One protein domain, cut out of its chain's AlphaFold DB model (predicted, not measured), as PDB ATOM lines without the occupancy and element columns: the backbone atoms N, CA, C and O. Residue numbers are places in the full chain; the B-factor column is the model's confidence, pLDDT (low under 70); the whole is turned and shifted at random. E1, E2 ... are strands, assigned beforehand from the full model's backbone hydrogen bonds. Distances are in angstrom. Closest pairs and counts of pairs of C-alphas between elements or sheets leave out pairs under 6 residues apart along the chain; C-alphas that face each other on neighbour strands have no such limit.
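Overview. This is residues 115 to 185 of the 185 residues of an uncharacterized protein of Actinoplanes sp. (strain ATCC 31044 / CBS 674.73 / SE50/110) (UniProt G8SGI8). One strongly twisted antiparallel sheet, in the order E4 E1 E2 E3 E5, makes the body, and residues 158 to 181 loop from edge strand E4 to edge strand E5. The 71 printed residues are all strand in class, with E1 to E5 in chain order, though under half are in named strands. The whole is compact, with a radius of gyration of the C-alphas of 11.1 A and spans of 29 by 24 by 22 A.

Arrangement. Look first at the hairpin of E1, residues 115 to 121, and E2, residues 124 to 132: N 117 and O 129 are 2.8 A apart. E2 bends by 63 degrees at residue 127 and forms a hairpin with E3, residues 138 to 142, with N 130 and O 140 2.8 A apart. This is a meander, each strand the antiparallel neighbour of the one before; E4, residues 152 to 157, antiparallel to E1 with N 154 and O 116 2.8 A apart, completes a Greek key, its first and fourth strands neighbours. E5, residues 182 to 184, is antiparallel to E3, with N 183 and O 141 2.8 A apart.

Along the chain. Find C-alpha 115 at (-14.611, 29.057, -22.043), where E1 begins its 19.5 A; E2 runs 22.6 A and E4 15.8 A. E5 ends at C-alpha 184, (-10.467, 40.445, -31.334).

Size, cuts and confidence. The printed part has no cut; the link E4 to E5 is long, and residue 185 is under pLDDT 70.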
ATOM      1  N   ALA A 115     -14.397  30.270 -21.268       95.00
ATOM      2  CA  ALA A 115     -14.611  29.057 -22.043       95.00
ATOM      3  C   ALA A 115     -14.446  29.319 -23.544       95.00
ATOM      4  O   ALA A 115     -14.701  30.420 -24.040       95.00
ATOM      5  N   LEU A 116     -14.020  28.286 -24.263       95.31
ATOM      6  CA  LEU A 116     -13.913  28.262 -25.714       95.31
ATOM      7  C   LEU A 116     -15.145  27.565 -26.296       95.31
ATOM      8  O   LEU A 116     -15.410  26.407 -25.991       95.31
ATOM      9  N   TYR A 117     -15.875  28.265 -27.155       95.94
ATOM     10  CA  TYR A 117     -17.070  27.782 -27.838       95.94
ATOM     11  C   TYR A 117     -16.726  27.480 -29.293       95.94
ATOM     12  O   TYR A 117     -16.243  28.366 -30.001       95.94
ATOM     13  N   CYS A 118     -16.966  26.253 -29.743       96.06
ATOM     14  CA  CYS A 118     -16.550  25.764 -31.056       96.06
ATOM     15  C   CYS A 118     -17.750  25.317 -31.892       96.06
ATOM     16  O   CYS A 118     -18.583  24.534 -31.435       96.06
ATOM     17  N   TRP A 119     -17.786  25.766 -33.146       96.25
ATOM     18  CA  TRP A 119     -18.683  25.259 -34.179       96.25
ATOM     19  C   TRP A 119     -17.904  24.300 -35.063       96.25
ATOM     20  O   TRP A 119     -16.879  24.665 -35.650       96.25
ATOM     21  N   MET A 120     -18.397  23.073 -35.141       94.69
ATOM     22  CA  MET A 120     -17.718  21.956 -35.769       94.69
ATOM     23  C   MET A 120     -18.280  21.694 -37.166       94.69
ATOM     24  O   MET A 120     -19.474  21.847 -37.429       94.69
ATOM     25  N   ARG A 121     -17.404  21.262 -38.068       91.62
ATOM     26  CA  ARG A 121     -17.753  20.691 -39.368       91.62
ATOM     27  C   ARG A 121     -16.701  19.653 -39.727       91.62
ATOM     28  O   ARG A 121     -15.512  19.938 -39.632       91.62
ATOM     29  N   ASP A 122     -17.143  18.455 -40.097       90.12
ATOM     30  CA  ASP A 122     -16.266  17.363 -40.540       90.12
ATOM     31  C   ASP A 122     -15.106  17.077 -39.554       90.12
ATOM     32  O   ASP A 122     -13.965  16.840 -39.941       90.12
ATOM     33  N   GLY A 123     -15.398  17.143 -38.245       87.31
ATOM     34  CA  GLY A 123     -14.431  16.892 -37.165       87.31
ATOM     35  C   GLY A 123     -13.483  18.054 -36.835       87.31
ATOM     36  O   GLY A 123     -12.634  17.912 -35.957       87.31
ATOM     37  N   GLN A 124     -13.625  19.210 -37.485       89.25
ATOM     38  CA  GLN A 124     -12.775  20.384 -37.276       89.25
ATOM     39  C   GLN A 124     -13.577  21.591 -36.797       89.25
ATOM     40  O   GLN A 124     -14.734  21.767 -37.180       89.25
ATOM     41  N   ALA A 125     -12.957  22.448 -35.981       92.56
ATOM     42  CA  ALA A 125     -13.579  23.707 -35.600       92.56
ATOM     43  C   ALA A 125     -13.413  24.726 -36.737       92.56
ATOM     44  O   ALA A 125     -12.298  25.162 -37.047       92.56
ATOM     45  N   VAL A 126     -14.539  25.088 -37.359       93.00
ATOM     46  CA  VAL A 126     -14.617  26.089 -38.441       93.00
ATOM     47  C   VAL A 126     -14.860  27.499 -37.916       93.00
ATOM     48  O   VAL A 126     -14.594  28.478 -38.612       93.00
ATOM     49  N   ALA A 127     -15.356  27.608 -36.685       95.19
ATOM     50  CA  ALA A 127     -15.393  28.852 -35.944       95.19
ATOM     51  C   ALA A 127     -15.215  28.585 -34.453       95.19
ATOM     52  O   ALA A 127     -15.704  27.584 -33.924       95.19
ATOM     53  N   CYS A 128     -14.550  29.512 -33.780       95.38
ATOM     54  CA  CYS A 128     -14.290  29.459 -32.355       95.38
ATOM     55  C   CYS A 128     -14.487  30.830 -31.732       95.38
ATOM     56  O   CYS A 128     -14.153  31.844 -32.344       95.38
ATOM     57  N   GLN A 129     -14.965  30.862 -30.495       96.06
ATOM     58  CA  GLN A 129     -15.011  32.073 -29.690       96.06
ATOM     59  C   GLN A 129     -14.587  31.766 -28.262       96.06
ATOM     60  O   GLN A 129     -15.233  30.971 -27.585       96.06
ATOM     61  N   TYR A 130     -13.536  32.426 -27.791       95.38
ATOM     62  CA  TYR A 130     -13.328  32.572 -26.360       95.38
ATOM     63  C   TYR A 130     -14.342  33.568 -25.832       95.38
ATOM     64  O   TYR A 130     -14.547  34.624 -26.436       95.38
ATOM     65  N   ARG A 131     -14.978  33.237 -24.714       95.69
ATOM     66  CA  ARG A 131     -15.933  34.121 -24.055       95.69
ATOM     67  C   ARG A 131     -15.735  34.096 -22.554       95.69
ATOM     68  O   ARG A 131     -15.340  33.062 -22.006       95.69
ATOM     69  N   PHE A 132     -16.108  35.189 -21.900       94.94
ATOM     70  CA  PHE A 132     -16.477  35.093 -20.497       94.94
ATOM     71  C   PHE A 132     -17.708  34.194 -20.391       94.94
ATOM     72  O   PHE A 132     -18.727  34.437 -21.035       94.94
ATOM     73  N   ALA A 133     -17.590  33.106 -19.645       94.44
ATOM     74  CA  ALA A 133     -18.618  32.082 -19.594       94.44
ATOM     75  C   ALA A 133     -19.844  32.543 -18.782       94.44
ATOM     76  O   ALA A 133     -20.958  32.138 -19.084       94.44
ATOM     77  N   ASP A 134     -19.650  33.440 -17.815       93.81
ATOM     78  CA  ASP A 134     -20.704  34.020 -16.971       93.81
ATOM     79  C   ASP A 134     -21.647  34.991 -17.718       93.81
ATOM     80  O   ASP A 134     -22.831  35.074 -17.407       93.81
ATOM     81  N   THR A 135     -21.139  35.715 -18.716       92.62
ATOM     82  CA  THR A 135     -21.866  36.789 -19.427       92.62
ATOM     83  C   THR A 135     -22.025  36.539 -20.918       92.62
ATOM     84  O   THR A 135     -22.834  37.192 -21.572       92.62
ATOM     85  N   GLY A 136     -21.233  35.632 -21.484       92.75
ATOM     86  CA  GLY A 136     -21.179  35.386 -22.919       92.75
ATOM     87  C   GLY A 136     -20.421  36.445 -23.726       92.75
ATOM     88  O   GLY A 136     -20.406  36.332 -24.954       92.75
ATOM     89  N   GLU A 137     -19.782  37.438 -23.093       93.12
ATOM     90  CA  GLU A 137     -18.978  38.444 -23.802       93.12
ATOM     91  C   GLU A 137     -17.872  37.767 -24.622       93.12
ATOM     92  O   GLU A 137     -17.079  36.990 -24.085       93.12
ATOM     93  N   VAL A 138     -17.800  38.080 -25.920       94.19
ATOM     94  CA  VAL A 138     -16.776  37.537 -26.820       94.19
ATOM     95  C   VAL A 138     -15.439  38.218 -26.563       94.19
ATOM     96  O   VAL A 138     -15.310  39.440 -26.611       94.19
ATOM     97  N   LEU A 139     -14.424  37.398 -26.307       93.12
ATOM     98  CA  LEU A 139     -13.077  37.863 -26.029       93.12
ATOM     99  C   LEU A 139     -12.206  37.858 -27.280       93.12
ATOM    100  O   LEU A 139     -11.605  38.869 -27.634       93.12
ATOM    101  N   LEU A 140     -12.190  36.718 -27.957       92.88
ATOM    102  CA  LEU A 140     -11.380  36.459 -29.133       92.88
ATOM    103  C   LEU A 140     -12.126  35.453 -30.006       92.88
ATOM    104  O   LEU A 140     -12.753  34.526 -29.488       92.88
ATOM    105  N   ARG A 141     -12.062  35.605 -31.325       94.19
ATOM    106  CA  ARG A 141     -12.758  34.744 -32.288       94.19
ATOM    107  C   ARG A 141     -11.848  34.271 -33.411       94.19
ATOM    108  O   ARG A 141     -10.941  34.982 -33.823       94.19
ATOM    109  N   SER A 142     -12.130  33.089 -33.938       92.56
ATOM    110  CA  SER A 142     -11.608  32.598 -35.215       92.56
ATOM    111  C   SER A 142     -12.786  32.172 -36.082       92.56
ATOM    112  O   SER A 142     -13.740  31.577 -35.577       92.56
ATOM    113  N   GLY A 143     -12.730  32.473 -37.378       91.75
ATOM    114  CA  GLY A 143     -13.807  32.161 -38.317       91.75
ATOM    115  C   GLY A 143     -15.120  32.898 -38.024       91.75
ATOM    116  O   GLY A 143     -15.176  33.845 -37.240       91.75
ATOM    117  N   THR A 144     -16.190  32.473 -38.696       91.31
ATOM    118  CA  THR A 144     -17.546  33.018 -38.513       91.31
ATOM    119  C   THR A 144     -18.476  31.899 -38.055       91.31
ATOM    120  O   THR A 144     -18.628  30.922 -38.791       91.31
ATOM    121  N   PRO A 145     -19.089  32.002 -36.860       91.81
ATOM    122  CA  PRO A 145     -20.053  31.014 -36.393       91.81
ATOM    123  C   PRO A 145     -21.196  30.821 -37.387       91.81
ATOM    124  O   PRO A 145     -21.756  31.791 -37.903       91.81
ATOM    125  N   ARG A 146     -21.583  29.564 -37.621       91.12
ATOM    126  CA  ARG A 146     -22.862  29.274 -38.282       91.12
ATOM    127  C   ARG A 146     -24.019  29.666 -37.351       91.12
ATOM    128  O   ARG A 146     -23.835  29.645 -36.132       91.12
ATOM    129  N   PRO A 147     -25.217  29.960 -37.884       89.31
ATOM    130  CA  PRO A 147     -26.399  30.146 -37.053       89.31
ATOM    131  C   PRO A 147     -26.623  28.965 -36.094       89.31
ATOM    132  O   PRO A 147     -26.454  27.800 -36.471       89.31
ATOM    133  N   GLY A 148     -27.024  29.282 -34.861       88.50
ATOM    134  CA  GLY A 148     -27.315  28.311 -33.805       88.50
ATOM    135  C   GLY A 148     -26.215  28.160 -32.751       88.50
ATOM    136  O   GLY A 148     -25.208  28.873 -32.745       88.50
ATOM    137  N   ALA A 149     -26.451  27.230 -31.826       92.81
ATOM    138  CA  ALA A 149     -25.545  26.937 -30.723       92.81
ATOM    139  C   ALA A 149     -24.209  26.342 -31.216       92.81
ATOM    140  O   ALA A 149     -24.174  25.701 -32.273       92.81
ATOM    141  N   PRO A 150     -23.116  26.555 -30.462       95.56
ATOM    142  CA  PRO A 150     -21.873  25.825 -30.668       95.56
ATOM    143  C   PRO A 150     -22.077  24.339 -30.372       95.56
ATOM    144  O   PRO A 150     -22.968  23.961 -29.615       95.56
ATOM    145  N   ASP A 151     -21.226  23.503 -30.953       95.75
ATOM    146  CA  ASP A 151     -21.267  22.053 -30.773       95.75
ATOM    147  C   ASP A 151     -20.473  21.628 -29.531       95.75
ATOM    148  O   ASP A 151     -20.849  20.694 -28.826       95.75
ATOM    149  N   ILE A 152     -19.370  22.331 -29.244       94.94
ATOM    150  CA  ILE A 152     -18.456  22.014 -28.142       94.94
ATOM    151  C   ILE A 152     -18.172  23.271 -27.319       94.94
ATOM    152  O   ILE A 152     -17.932  24.347 -27.872       94.94
ATOM    153  N   VAL A 153     -18.146  23.113 -25.997       95.12
ATOM    154  CA  VAL A 153     -17.643  24.103 -25.037       95.12
ATOM    155  C   VAL A 153     -16.463  23.498 -24.286       95.12
ATOM    156  O   VAL A 153     -16.569  22.391 -23.765       95.12
ATOM    157  N   VAL A 154     -15.344  24.217 -24.218       93.69
ATOM    158  CA  VAL A 154     -14.138  23.788 -23.499       93.69
ATOM    159  C   VAL A 154     -13.834  24.775 -22.369       93.69
ATOM    160  O   VAL A 154     -13.643  25.960 -22.657       93.69
ATOM    161  N   PRO A 155     -13.757  24.331 -21.101       93.50
ATOM    162  CA  PRO A 155     -13.257  25.156 -20.004       93.50
ATOM    163  C   PRO A 155     -11.818  25.605 -20.274       93.50
ATOM    164  O   PRO A 155     -10.959  24.778 -20.578       93.50
ATOM    165  N   ILE A 156     -11.535  26.900 -20.143       90.62
ATOM    166  CA  ILE A 156     -10.176  27.440 -20.315       90.62
ATOM    167  C   ILE A 156      -9.613  27.926 -18.984       90.62
ATOM    168  O   ILE A 156      -8.466  27.629 -18.656       90.62
ATOM    169  N   ARG A 157     -10.411  28.666 -18.212       90.00
ATOM    170  CA  ARG A 157     -10.010  29.231 -16.922       90.00
ATOM    171  C   ARG A 157     -11.221  29.391 -16.014       90.00
ATOM    172  O   ARG A 157     -12.299  29.729 -16.493       90.00
ATOM    173  N   GLY A 158     -10.994  29.247 -14.709       87.81
ATOM    174  CA  GLY A 158     -12.029  29.414 -13.692       87.81
ATOM    175  C   GLY A 158     -13.005  28.242 -13.664       87.81
ATOM    176  O   GLY A 158     -12.907  27.308 -14.461       87.81
ATOM    177  N   ASP A 159     -13.932  28.283 -12.713       87.69
ATOM    178  CA  ASP A 159     -14.982  27.277 -12.611       87.69
ATOM    179  C   ASP A 159     -16.104  27.581 -13.610       87.69
ATOM    180  O   ASP A 159     -16.731  28.638 -13.565       87.69
ATOM    181  N   VAL A 160     -16.348  26.642 -14.523       86.75
ATOM    182  CA  VAL A 160     -17.437  26.715 -15.506       86.75
ATOM    183  C   VAL A 160     -18.544  25.695 -15.235       86.75
ATOM    184  O   VAL A 160     -19.500  25.620 -16.000       86.75
ATOM    185  N   SER A 161     -18.437  24.895 -14.170       82.56
ATOM    186  CA  SER A 161     -19.357  23.781 -13.899       82.56
ATOM    187  C   SER A 161     -20.790  24.233 -13.596       82.56
ATOM    188  O   SER A 161     -21.738  23.522 -13.921       82.56
ATOM    189  N   GLY A 162     -20.954  25.430 -13.026       81.94
ATOM    190  CA  GLY A 162     -22.256  26.040 -12.739       81.94
ATOM    191  C   GLY A 162     -22.866  26.836 -13.896       81.94
ATOM    192  O   GLY A 162     -23.940  27.412 -13.730       81.94
ATOM    193  N   ILE A 163     -22.198  26.912 -15.049       83.94
ATOM    194  CA  ILE A 163     -22.608  27.783 -16.153       83.94
ATOM    195  C   ILE A 163     -23.493  26.997 -17.130       83.94
ATOM    196  O   ILE A 163     -23.056  25.963 -17.644       83.94
ATOM    197  N   PRO A 164     -24.723  27.466 -17.426       85.62
ATOM    198  CA  PRO A 164     -25.606  26.790 -18.366       85.62
ATOM    199  C   PRO A 164     -24.972  26.663 -19.752       85.62
ATOM    200  O   PRO A 164     -24.561  27.653 -20.361       85.62
ATOM    201  N   LEU A 165     -24.937  25.440 -20.278       88.12
ATOM    202  CA  LEU A 165     -24.483  25.202 -21.642       88.12
ATOM    203  C   LEU A 165     -25.575  25.588 -22.648       88.12
ATOM    204  O   LEU A 165     -26.759  25.342 -22.395       88.12
ATOM    205  N   PRO A 166     -25.200  26.132 -23.819       89.38
ATOM    206  CA  PRO A 166     -26.131  26.274 -24.929       89.38
ATOM    207  C   PRO A 166     -26.775  24.928 -25.283       89.38
ATOM    208  O   PRO A 166     -26.107  23.894 -25.298       89.38
ATOM    209  N   VAL A 167     -28.071  24.937 -25.603       90.06
ATOM    210  CA  VAL A 167     -28.798  23.717 -25.986       90.06
ATOM    211  C   VAL A 167     -28.121  23.059 -27.192       90.06
ATOM    212  O   VAL A 167     -27.949  23.694 -28.230       90.06
ATOM    213  N   GLY A 168     -27.761  21.782 -27.047       88.25
ATOM    214  CA  GLY A 168     -27.077  20.998 -28.078       88.25
ATOM    215  C   GLY A 168     -25.548  21.057 -28.024       88.25
ATOM    216  O   GLY A 168     -24.907  20.294 -28.741       88.25
ATOM    217  N   ALA A 169     -24.966  21.897 -27.164       93.00
ATOM    218  CA  ALA A 169     -23.527  21.926 -26.944       93.00
ATOM    219  C   ALA A 169     -23.091  20.845 -25.944       93.00
ATOM    220  O   ALA A 169     -23.784  20.564 -24.964       93.00
ATOM    221  N   VAL A 170     -21.903  20.283 -26.157       92.81
ATOM    222  CA  VAL A 170     -21.270  19.322 -25.246       92.81
ATOM    223  C   VAL A 170     -20.100  19.984 -24.526       92.81
ATOM    224  O   VAL A 170     -19.258  20.624 -25.155       92.81
ATOM    225  N   LEU A 171     -20.020  19.810 -23.204       92.50
ATOM    226  CA  LEU A 171     -18.834  20.189 -22.439       92.50
ATOM    227  C   LEU A 171     -17.723  19.162 -22.678       92.50
ATOM    228  O   LEU A 171     -17.924  17.967 -22.467       92.50
ATOM    229  N   SER A 172     -16.554  19.630 -23.092       90.50
ATOM    230  CA  SER A 172     -15.394  18.796 -23.394       90.50
ATOM    231  C   SER A 172     -14.171  19.283 -22.627       90.50
ATOM    232  O   SER A 172     -13.914  20.481 -22.560       90.50
ATOM    233  N   GLY A 173     -13.384  18.351 -22.084       86.81
ATOM    234  CA  GLY A 173     -12.027  18.644 -21.609       86.81
ATOM    235  C   GLY A 173     -10.998  18.693 -22.746       86.81
ATOM    236  O   GLY A 173      -9.900  19.218 -22.574       86.81
ATOM    237  N   GLU A 174     -11.353  18.163 -23.918       85.31
ATOM    238  CA  GLU A 174     -10.491  18.110 -25.093       85.31
ATOM    239  C   GLU A 174     -10.783  19.261 -26.054       85.31
ATOM    240  O   GLU A 174     -11.939  19.574 -26.363       85.31
ATOM    241  N   ARG A 175      -9.707  19.873 -26.557       83.62
ATOM    242  CA  ARG A 175      -9.777  20.967 -27.526       83.62
ATOM    243  C   ARG A 175      -9.828  20.411 -28.946       83.62
ATOM    244  O   ARG A 175      -8.917  19.671 -29.324       83.62
ATOM    245  N   PRO A 176     -10.812  20.812 -29.768       85.31
ATOM    246  CA  PRO A 176     -10.777  20.484 -31.181       85.31
ATOM    247  C   PRO A 176      -9.621  21.216 -31.871       85.31
ATOM    248  O   PRO A 176      -9.149  22.263 -31.417       85.31
ATOM    249  N   ALA A 177      -9.186  20.691 -33.016       82.12
ATOM    250  CA  ALA A 177      -8.264  21.416 -33.875       82.12
ATOM    251  C   ALA A 177      -8.943  22.698 -34.382       82.12
ATOM    252  O   ALA A 177      -9.912  22.638 -35.144       82.12
ATOM    253  N   VAL A 178      -8.421  23.849 -33.957       78.56
ATOM    254  CA  VAL A 178      -8.869  25.154 -34.449       78.56
ATOM    255  C   VAL A 178      -8.114  25.497 -35.724       78.56
ATOM    256  O   VAL A 178      -6.879  25.434 -35.763       78.56
ATOM    257  N   THR A 179      -8.870  25.855 -36.757       71.62
ATOM    258  CA  THR A 179      -8.356  26.390 -38.017       71.62
ATOM    259  C   THR A 179      -8.638  27.895 -38.090       71.62
ATOM    260  O   THR A 179      -9.603  28.384 -37.497       71.62
ATOM    261  N   GLY A 180      -7.778  28.647 -38.781       75.56
ATOM    262  CA  GLY A 180      -7.971  30.080 -39.022       75.56
ATOM    263  C   GLY A 180      -7.108  31.017 -38.172       75.56
ATOM    264  O   GLY A 180      -6.233  30.593 -37.420       75.56
ATOM    265  N   VAL A 181      -7.346  32.315 -38.365       83.12
ATOM    266  CA  VAL A 181      -6.629  33.416 -37.709       83.12
ATOM    267  C   VAL A 181      -7.508  33.981 -36.602       83.12
ATOM    268  O   VAL A 181      -8.685  34.274 -36.831       83.12
ATOM    269  N   TRP A 182      -6.926  34.147 -35.417       86.62
ATOM    270  CA  TRP A 182      -7.592  34.776 -34.287       86.62
ATOM    271  C   TRP A 182      -7.727  36.284 -34.493       86.62
ATOM    272  O   TRP A 182      -6.814  36.938 -34.992       86.62
ATOM    273  N   ARG A 183      -8.880  36.827 -34.114       83.88
ATOM    274  CA  ARG A 183      -9.216  38.250 -34.168       83.88
ATOM    275  C   ARG A 183      -9.938  38.647 -32.896       83.88
ATOM    276  O   ARG A 183     -10.668  37.835 -32.322       83.88
ATOM    277  N   GLU A 184      -9.780  39.897 -32.498       80.81
ATOM    278  CA  GLU A 184     -10.467  40.445 -31.334       80.81
ATOM    279  C   GLU A 184     -11.998  40.444 -31.522       80.81
ATOM    280  O   GLU A 184     -12.536  40.485 -32.645       80.81
ATOM    281  N   GLY A 185     -12.679  40.237 -30.390       65.25
ATOM    282  CA  GLY A 185     -14.127  40.050 -30.270       65.25
ATOM    283  C   GLY A 185     -14.913  41.328 -30.469       65.25
ATOM    284  O   GLY A 185     -14.550  42.327 -29.820       65.25
TER     285      GLY A 185